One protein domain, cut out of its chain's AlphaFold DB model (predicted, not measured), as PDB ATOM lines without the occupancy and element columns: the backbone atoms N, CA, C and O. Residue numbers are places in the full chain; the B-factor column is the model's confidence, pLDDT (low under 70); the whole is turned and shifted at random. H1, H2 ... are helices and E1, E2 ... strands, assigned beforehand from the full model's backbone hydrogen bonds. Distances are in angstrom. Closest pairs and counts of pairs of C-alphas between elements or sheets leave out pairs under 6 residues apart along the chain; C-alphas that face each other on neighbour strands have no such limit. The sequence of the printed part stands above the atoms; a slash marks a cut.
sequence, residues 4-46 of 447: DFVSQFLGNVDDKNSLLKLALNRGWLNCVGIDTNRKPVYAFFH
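AT A GLANCE: This is residues 4 to 46 of the 447 residues of an uncharacterized protein of Nostoc sp. ATCC 43529 (UniProt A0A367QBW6). Two short helices, H1 and H2, meet near the end of H1 and the start of H2 in a corner of about a right angle, and a two-stranded antiparallel hairpin, E1 and E2, makes the third side of a small triangle. The first residues of H1 come near E2, and the later residues of H2 come near the start of E1. The printed part has 43 residues, with two named helices and then two named strands in the order H1, H2, E1, E2; the sheet's order is E1 - E2, and the class is mixed, helices and strands. The whole is compact, with a radius of gyration of the C-alphas of 9.9 A, and spans 27 by 22 by 14 A.

HOW THE PARTS SIT: Begin with H1, residues 4 to 10, and go on to H2, residues 19 to 25: they touch, and their closest C-alphas, those of Leu 10 and Leu 20, are 4.8 A apart. Their lines stand about perpendicular, at 86 degrees. Next look at E1, residues 29 to 34: its closest approach to H2 is between the C-alphas of Ala 23 and Leu 29, 5.5 A apart. E1 forms a hairpin with E2, residues 40 to 44, antiparallel with 144 degrees between their directions. Across it you will find N 30 and O 43 at 2.8 A and N 41 and O 33 at 2.8 A, both within hydrogen-bond range. The closest C-alphas of H1 and E2 are those of Val 6 and Tyr 42, 7.8 A apart. H1 and E1 are apart, and so are H2 and E2. In H2 every O i to N i+4 pair is within hydrogen-bond range; in H1 it is 2 of 3.

IN THESE COORDINATES: Find C-alpha 4 at (-56.178, 23.079, 109.396); from there H1 runs 10.1 A to C-alpha 10. H2 starts at C-alpha 19, at (-61.547, 26.567, 96.741), and covers 9.8 A to C-alpha 25. E1 runs 14.2 A from C-alpha 29 to C-alpha 34. E2 runs 13.4 A from C-alpha 40 to C-alpha 44, which you will find at (-48.991, 32.324, 98.500).

THE WHOLE: The two C-alphas farthest apart are those of Asn 17, between H1 and H2, and Thr 36, between E1 and E2, at 27.6 A. The links H2 to E1 and E1 to E2 are tight, with 3 and 5 residues, and the link H1 to H2 is short, with 8. The printed part has no cut from residue 4 to residue 46. The mean pLDDT of the printed part is 89.5, and no printed residue is under 70.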
ATOM      1  N   ASP A   4     -54.949  22.971 108.596       89.44
ATOM      2  CA  ASP A   4     -56.178  23.079 109.396       89.44
ATOM      3  C   ASP A   4     -56.814  24.472 109.299       89.44
ATOM      4  O   ASP A   4     -58.021  24.598 109.109       89.44
ATOM      5  N   PHE A   5     -55.984  25.518 109.343       89.38
ATOM      6  CA  PHE A   5     -56.435  26.894 109.161       89.38
ATOM      7  C   PHE A   5     -56.924  27.130 107.729       89.38
ATOM      8  O   PHE A   5     -57.999  27.673 107.520       89.38
ATOM      9  N   VAL A   6     -56.160  26.699 106.723       88.69
ATOM     10  CA  VAL A   6     -56.522  26.932 105.315       88.69
ATOM     11  C   VAL A   6     -57.815  26.206 104.946       88.69
ATOM     12  O   VAL A   6     -58.675  26.781 104.280       88.69
ATOM     13  N   SER A   7     -57.991  24.970 105.410       89.75
ATOM     14  CA  SER A   7     -59.175  24.164 105.128       89.75
ATOM     15  C   SER A   7     -60.439  24.677 105.807       89.75
ATOM     16  O   SER A   7     -61.524  24.435 105.287       89.75
ATOM     17  N   GLN A   8     -60.318  25.440 106.899       91.12
ATOM     18  CA  GLN A   8     -61.452  26.132 107.516       91.12
ATOM     19  C   GLN A   8     -62.084  27.161 106.566       91.12
ATOM     20  O   GLN A   8     -63.304  27.306 106.552       91.12
ATOM     21  N   PHE A   9     -61.272  27.860 105.768       86.12
ATOM     22  CA  PHE A   9     -61.742  28.940 104.891       86.12
ATOM     23  C   PHE A   9     -61.908  28.512 103.431       86.12
ATOM     24  O   PHE A   9     -62.785  29.020 102.740       86.12
ATOM     25  N   LEU A  10     -61.070  27.593 102.945       90.19
ATOM     26  CA  LEU A  10     -61.017  27.209 101.529       90.19
ATOM     27  C   LEU A  10     -61.524  25.783 101.260       90.19
ATOM     28  O   LEU A  10     -61.559  25.351 100.106       90.19
ATOM     29  N   GLY A  11     -61.937  25.053 102.297       90.50
ATOM     30  CA  GLY A  11     -62.415  23.676 102.192       90.50
ATOM     31  C   GLY A  11     -61.298  22.627 102.170       90.50
ATOM     32  O   GLY A  11     -60.105  22.923 102.279       90.50
ATOM     33  N   ASN A  12     -61.692  21.358 102.069       88.06
ATOM     34  CA  ASN A  12     -60.759  20.235 102.135       88.06
ATOM     35  C   ASN A  12     -60.000  20.052 100.808       88.06
ATOM     36  O   ASN A  12     -60.608  20.032  99.744       88.06
ATOM     37  N   VAL A  13     -58.680  19.853 100.875       85.19
ATOM     38  CA  VAL A  13     -57.804  19.632  99.711       85.19
ATOM     39  C   VAL A  13     -58.171  18.386  98.892       85.19
ATOM     40  O   VAL A  13     -57.894  18.339  97.691       85.19
ATOM     41  N   ASP A  14     -58.800  17.397  99.529       86.25
ATOM     42  CA  ASP A  14     -59.228  16.155  98.878       86.25
ATOM     43  C   ASP A  14     -60.534  16.321  98.087       86.25
ATOM     44  O   ASP A  14     -60.817  15.539  97.176       86.25
ATOM     45  N   ASP A  15     -61.310  17.371  98.373       90.38
ATOM     46  CA  ASP A  15     -62.480  17.732  97.579       90.38
ATOM     47  C   ASP A  15     -62.039  18.478  96.311       90.38
ATOM     48  O   ASP A  15     -61.493  19.586  96.362       90.38
ATOM     49  N   LYS A  16     -62.305  17.864  95.150       85.69
ATOM     50  CA  LYS A  16     -61.958  18.397  93.824       85.69
ATOM     51  C   LYS A  16     -62.625  19.739  93.519       85.69
ATOM     52  O   LYS A  16     -62.080  20.487  92.709       85.69
ATOM     53  N   ASN A  17     -63.757  20.034  94.156       89.69
ATOM     54  CA  ASN A  17     -64.509  21.269  93.955       89.69
ATOM     55  C   ASN A  17     -64.198  22.337  95.017       89.69
ATOM     56  O   ASN A  17     -64.746  23.437  94.947       89.69
ATOM     57  N   SER A  18     -63.316  22.049  95.982       92.94
ATOM     58  CA  SER A  18     -62.937  23.020  97.010       92.94
ATOM     59  C   SER A  18     -62.166  24.208  96.429       92.94
ATOM     60  O   SER A  18     -61.378  24.085  95.482       92.94
ATOM     61  N   LEU A  19     -62.330  25.373  97.063       91.38
ATOM     62  CA  LEU A  19     -61.547  26.567  96.741       91.38
ATOM     63  C   LEU A  19     -60.050  26.327  96.968       91.38
ATOM     64  O   LEU A  19     -59.232  26.855  96.221       91.38
ATOM     65  N   LEU A  20     -59.687  25.490  97.946       91.38
ATOM     66  CA  LEU A  20     -58.303  25.114  98.210       91.38
ATOM     67  C   LEU A  20     -57.699  24.366  97.019       91.38
ATOM     68  O   LEU A  20     -56.608  24.714  96.563       91.38
ATOM     69  N   LYS A  21     -58.410  23.374  96.471       90.81
ATOM     70  CA  LYS A  21     -57.925  22.626  95.308       90.81
ATOM     71  C   LYS A  21     -57.796  23.520  94.077       90.81
ATOM     72  O   LYS A  21     -56.802  23.427  93.358       90.81
ATOM     73  N   LEU A  22     -58.753  24.422  93.867       91.12
ATOM     74  CA  LEU A  22     -58.699  25.413  92.791       91.12
ATOM     75  C   LEU A  22     -57.514  26.380  92.955       91.12
ATOM     76  O   LEU A  22     -56.781  26.596  91.991       91.12
ATOM     77  N   ALA A  23     -57.286  26.908  94.161       89.19
ATOM     78  CA  ALA A  23     -56.178  27.818  94.455       89.19
ATOM     79  C   ALA A  23     -54.806  27.155  94.248       89.19
ATOM     80  O   ALA A  23     -53.897  27.800  93.727       89.19
ATOM     81  N   LEU A  24     -54.670  25.869  94.593       90.50
ATOM     82  CA  LEU A  24     -53.461  25.081  94.326       90.50
ATOM     83  C   LEU A  24     -53.255  24.853  92.823       90.50
ATOM     84  O   LEU A  24     -52.168  25.087  92.304       90.50
ATOM     85  N   ASN A  25     -54.305  24.459  92.096       90.50
ATOM     86  CA  ASN A  25     -54.220  24.196  90.655       90.50
ATOM     87  C   ASN A  25     -53.889  25.453  89.833       90.50
ATOM     88  O   ASN A  25     -53.289  25.355  88.766       90.50
ATOM     89  N   ARG A  26     -54.303  26.632  90.306       87.50
ATOM     90  CA  ARG A  26     -54.012  27.927  89.671       87.50
ATOM     91  C   ARG A  26     -52.691  28.544  90.139       87.50
ATOM     92  O   ARG A  26     -52.353  29.630  89.676       87.50
ATOM     93  N   GLY A  27     -51.966  27.883  91.045       86.25
ATOM     94  CA  GLY A  27     -50.702  28.374  91.593       86.25
ATOM     95  C   GLY A  27     -50.847  29.617  92.471       86.25
ATOM     96  O   GLY A  27     -49.890  30.362  92.630       86.25
ATOM     97  N   TRP A  28     -52.034  29.888  93.025       86.06
ATOM     98  CA  TRP A  28     -52.232  31.005  93.959       86.06
ATOM     99  C   TRP A  28     -51.675  30.663  95.339       86.06
ATOM    100  O   TRP A  28     -51.008  31.483  95.969       86.06
ATOM    101  N   LEU A  29     -51.919  29.428  95.777       89.25
ATOM    102  CA  LEU A  29     -51.336  28.823  96.966       89.25
ATOM    103  C   LEU A  29     -50.435  27.668  96.545       89.25
ATOM    104  O   LEU A  29     -50.779  26.923  95.636       89.25
ATOM    105  N   ASN A  30     -49.324  27.483  97.250       90.75
ATOM    106  CA  ASN A  30     -48.413  26.358  97.071       90.75
ATOM    107  C   ASN A  30     -48.216  25.631  98.390       90.75
ATOM    108  O   ASN A  30     -48.106  26.267  99.438       90.75
ATOM    109  N   CYS A  31     -48.126  24.304  98.336       90.88
ATOM    110  CA  CYS A  31     -47.620  23.522  99.456       90.88
ATOM    111  C   CYS A  31     -46.104  23.738  99.541       90.88
ATOM    112  O   CYS A  31     -45.373  23.344  98.637       90.88
ATOM    113  N   VAL A  32     -45.646  24.398 100.603       92.12
ATOM    114  CA  VAL A  32     -44.234  24.768 100.809       92.12
ATOM    115  C   VAL A  32     -43.527  23.875 101.824       92.12
ATOM    116  O   VAL A  32     -42.332  24.023 102.061       92.12
ATOM    117  N   GLY A  33     -44.254  22.950 102.444       91.75
ATOM    118  CA  GLY A  33     -43.694  22.025 103.414       91.75
ATOM    119  C   GLY A  33     -44.770  21.296 104.196       91.75
ATOM    120  O   GLY A  33     -45.950  21.323 103.850       91.75
ATOM    121  N   ILE A  34     -44.342  20.646 105.271       92.25
ATOM    122  CA  ILE A  34     -45.190  19.868 106.167       92.25
ATOM    123  C   ILE A  34     -44.846  20.291 107.601       92.25
ATOM    124  O   ILE A  34     -43.675  20.503 107.915       92.25
ATOM    125  N   ASP A  35     -45.847  20.469 108.457       90.75
ATOM    126  CA  ASP A  35     -45.653  20.851 109.855       90.75
ATOM    127  C   ASP A  35     -45.276  19.660 110.761       90.75
ATOM    128  O   ASP A  35     -45.169  18.509 110.327       90.75
ATOM    129  N   THR A  36     -45.090  19.934 112.057       90.69
ATOM    130  CA  THR A  36     -44.736  18.932 113.081       90.69
ATOM    131  C   THR A  36     -45.771  17.818 113.231       90.69
ATOM    132  O   THR A  36     -45.437  16.736 113.703       90.69
ATOM    133  N   ASN A  37     -47.012  18.059 112.807       91.94
ATOM    134  CA  ASN A  37     -48.113  17.101 112.857       91.94
ATOM    135  C   ASN A  37     -48.290  16.360 111.524       91.94
ATOM    136  O   ASN A  37     -49.312  15.710 111.313       91.94
ATOM    137  N   ARG A  38     -47.299  16.447 110.624       90.38
ATOM    138  CA  ARG A  38     -47.314  15.864 109.277       90.38
ATOM    139  C   ARG A  38     -48.424  16.415 108.373       90.38
ATOM    140  O   ARG A  38     -48.838  15.730 107.437       90.38
ATOM    141  N   LYS A  39     -48.878  17.651 108.605       91.19
ATOM    142  CA  LYS A  39     -49.867  18.317 107.748       91.19
ATOM    143  C   LYS A  39     -49.217  19.338 106.808       91.19
ATOM    144  O   LYS A  39     -48.356  20.097 107.253       91.19
ATOM    145  N   PRO A  40     -49.614  19.393 105.525       92.00
ATOM    146  CA  PRO A  40     -49.240  20.447 104.591       92.00
ATOM    147  C   PRO A  40     -49.263  21.870 105.166       92.00
ATOM    148  O   PRO A  40     -50.188  22.292 105.865       92.00
ATOM    149  N   VAL A  41     -48.239  22.639 104.809       92.50
ATOM    150  CA  VAL A  41     -48.148  24.078 105.048       92.50
ATOM    151  C   VAL A  41     -48.190  24.781 103.706       92.50
ATOM    152  O   VAL A  41     -47.415  24.473 102.803       92.50
ATOM    153  N   TYR A  42     -49.088  25.751 103.591       92.50
ATOM    154  CA  TYR A  42     -49.316  26.513 102.376       92.50
ATOM    155  C   TYR A  42     -48.772  27.936 102.483       92.50
ATOM    156  O   TYR A  42     -48.856  28.562 103.544       92.50
ATOM    157  N   ALA A  43     -48.272  28.475 101.379       88.88
ATOM    158  CA  ALA A  43     -47.942  29.888 101.231       88.88
ATOM    159  C   ALA A  43     -48.468  30.407  99.891       88.88
ATOM    160  O   ALA A  43     -48.661  29.624  98.959       88.88
ATOM    161  N   PHE A  44     -48.705  31.713  99.793       87.50
ATOM    162  CA  PHE A  44     -48.991  32.324  98.500       87.50
ATOM    163  C   PHE A  44     -47.763  32.226  97.597       87.50
ATOM    164  O   PHE A  44     -46.632  32.296  98.075       87.50
ATOM    165  N   PHE A  45     -47.982  32.075  96.291       83.38
ATOM    166  CA  PHE A  45     -46.883  32.070  95.321       83.38
ATOM    167  C   PHE A  45     -46.095  33.385  95.323       83.38
ATOM    168  O   PHE A  45     -44.879  33.372  95.161       83.38
ATOM    169  N   HIS A  46     -46.781  34.508  95.546       81.31
ATOM    170  CA  HIS A  46     -46.174  35.830  95.613       81.31
ATOM    171  C   HIS A  46     -46.798  36.655  96.746       81.31
ATOM    172  O   HIS A  46     -48.010  36.576  96.972       81.31
TER     173      HIS A  46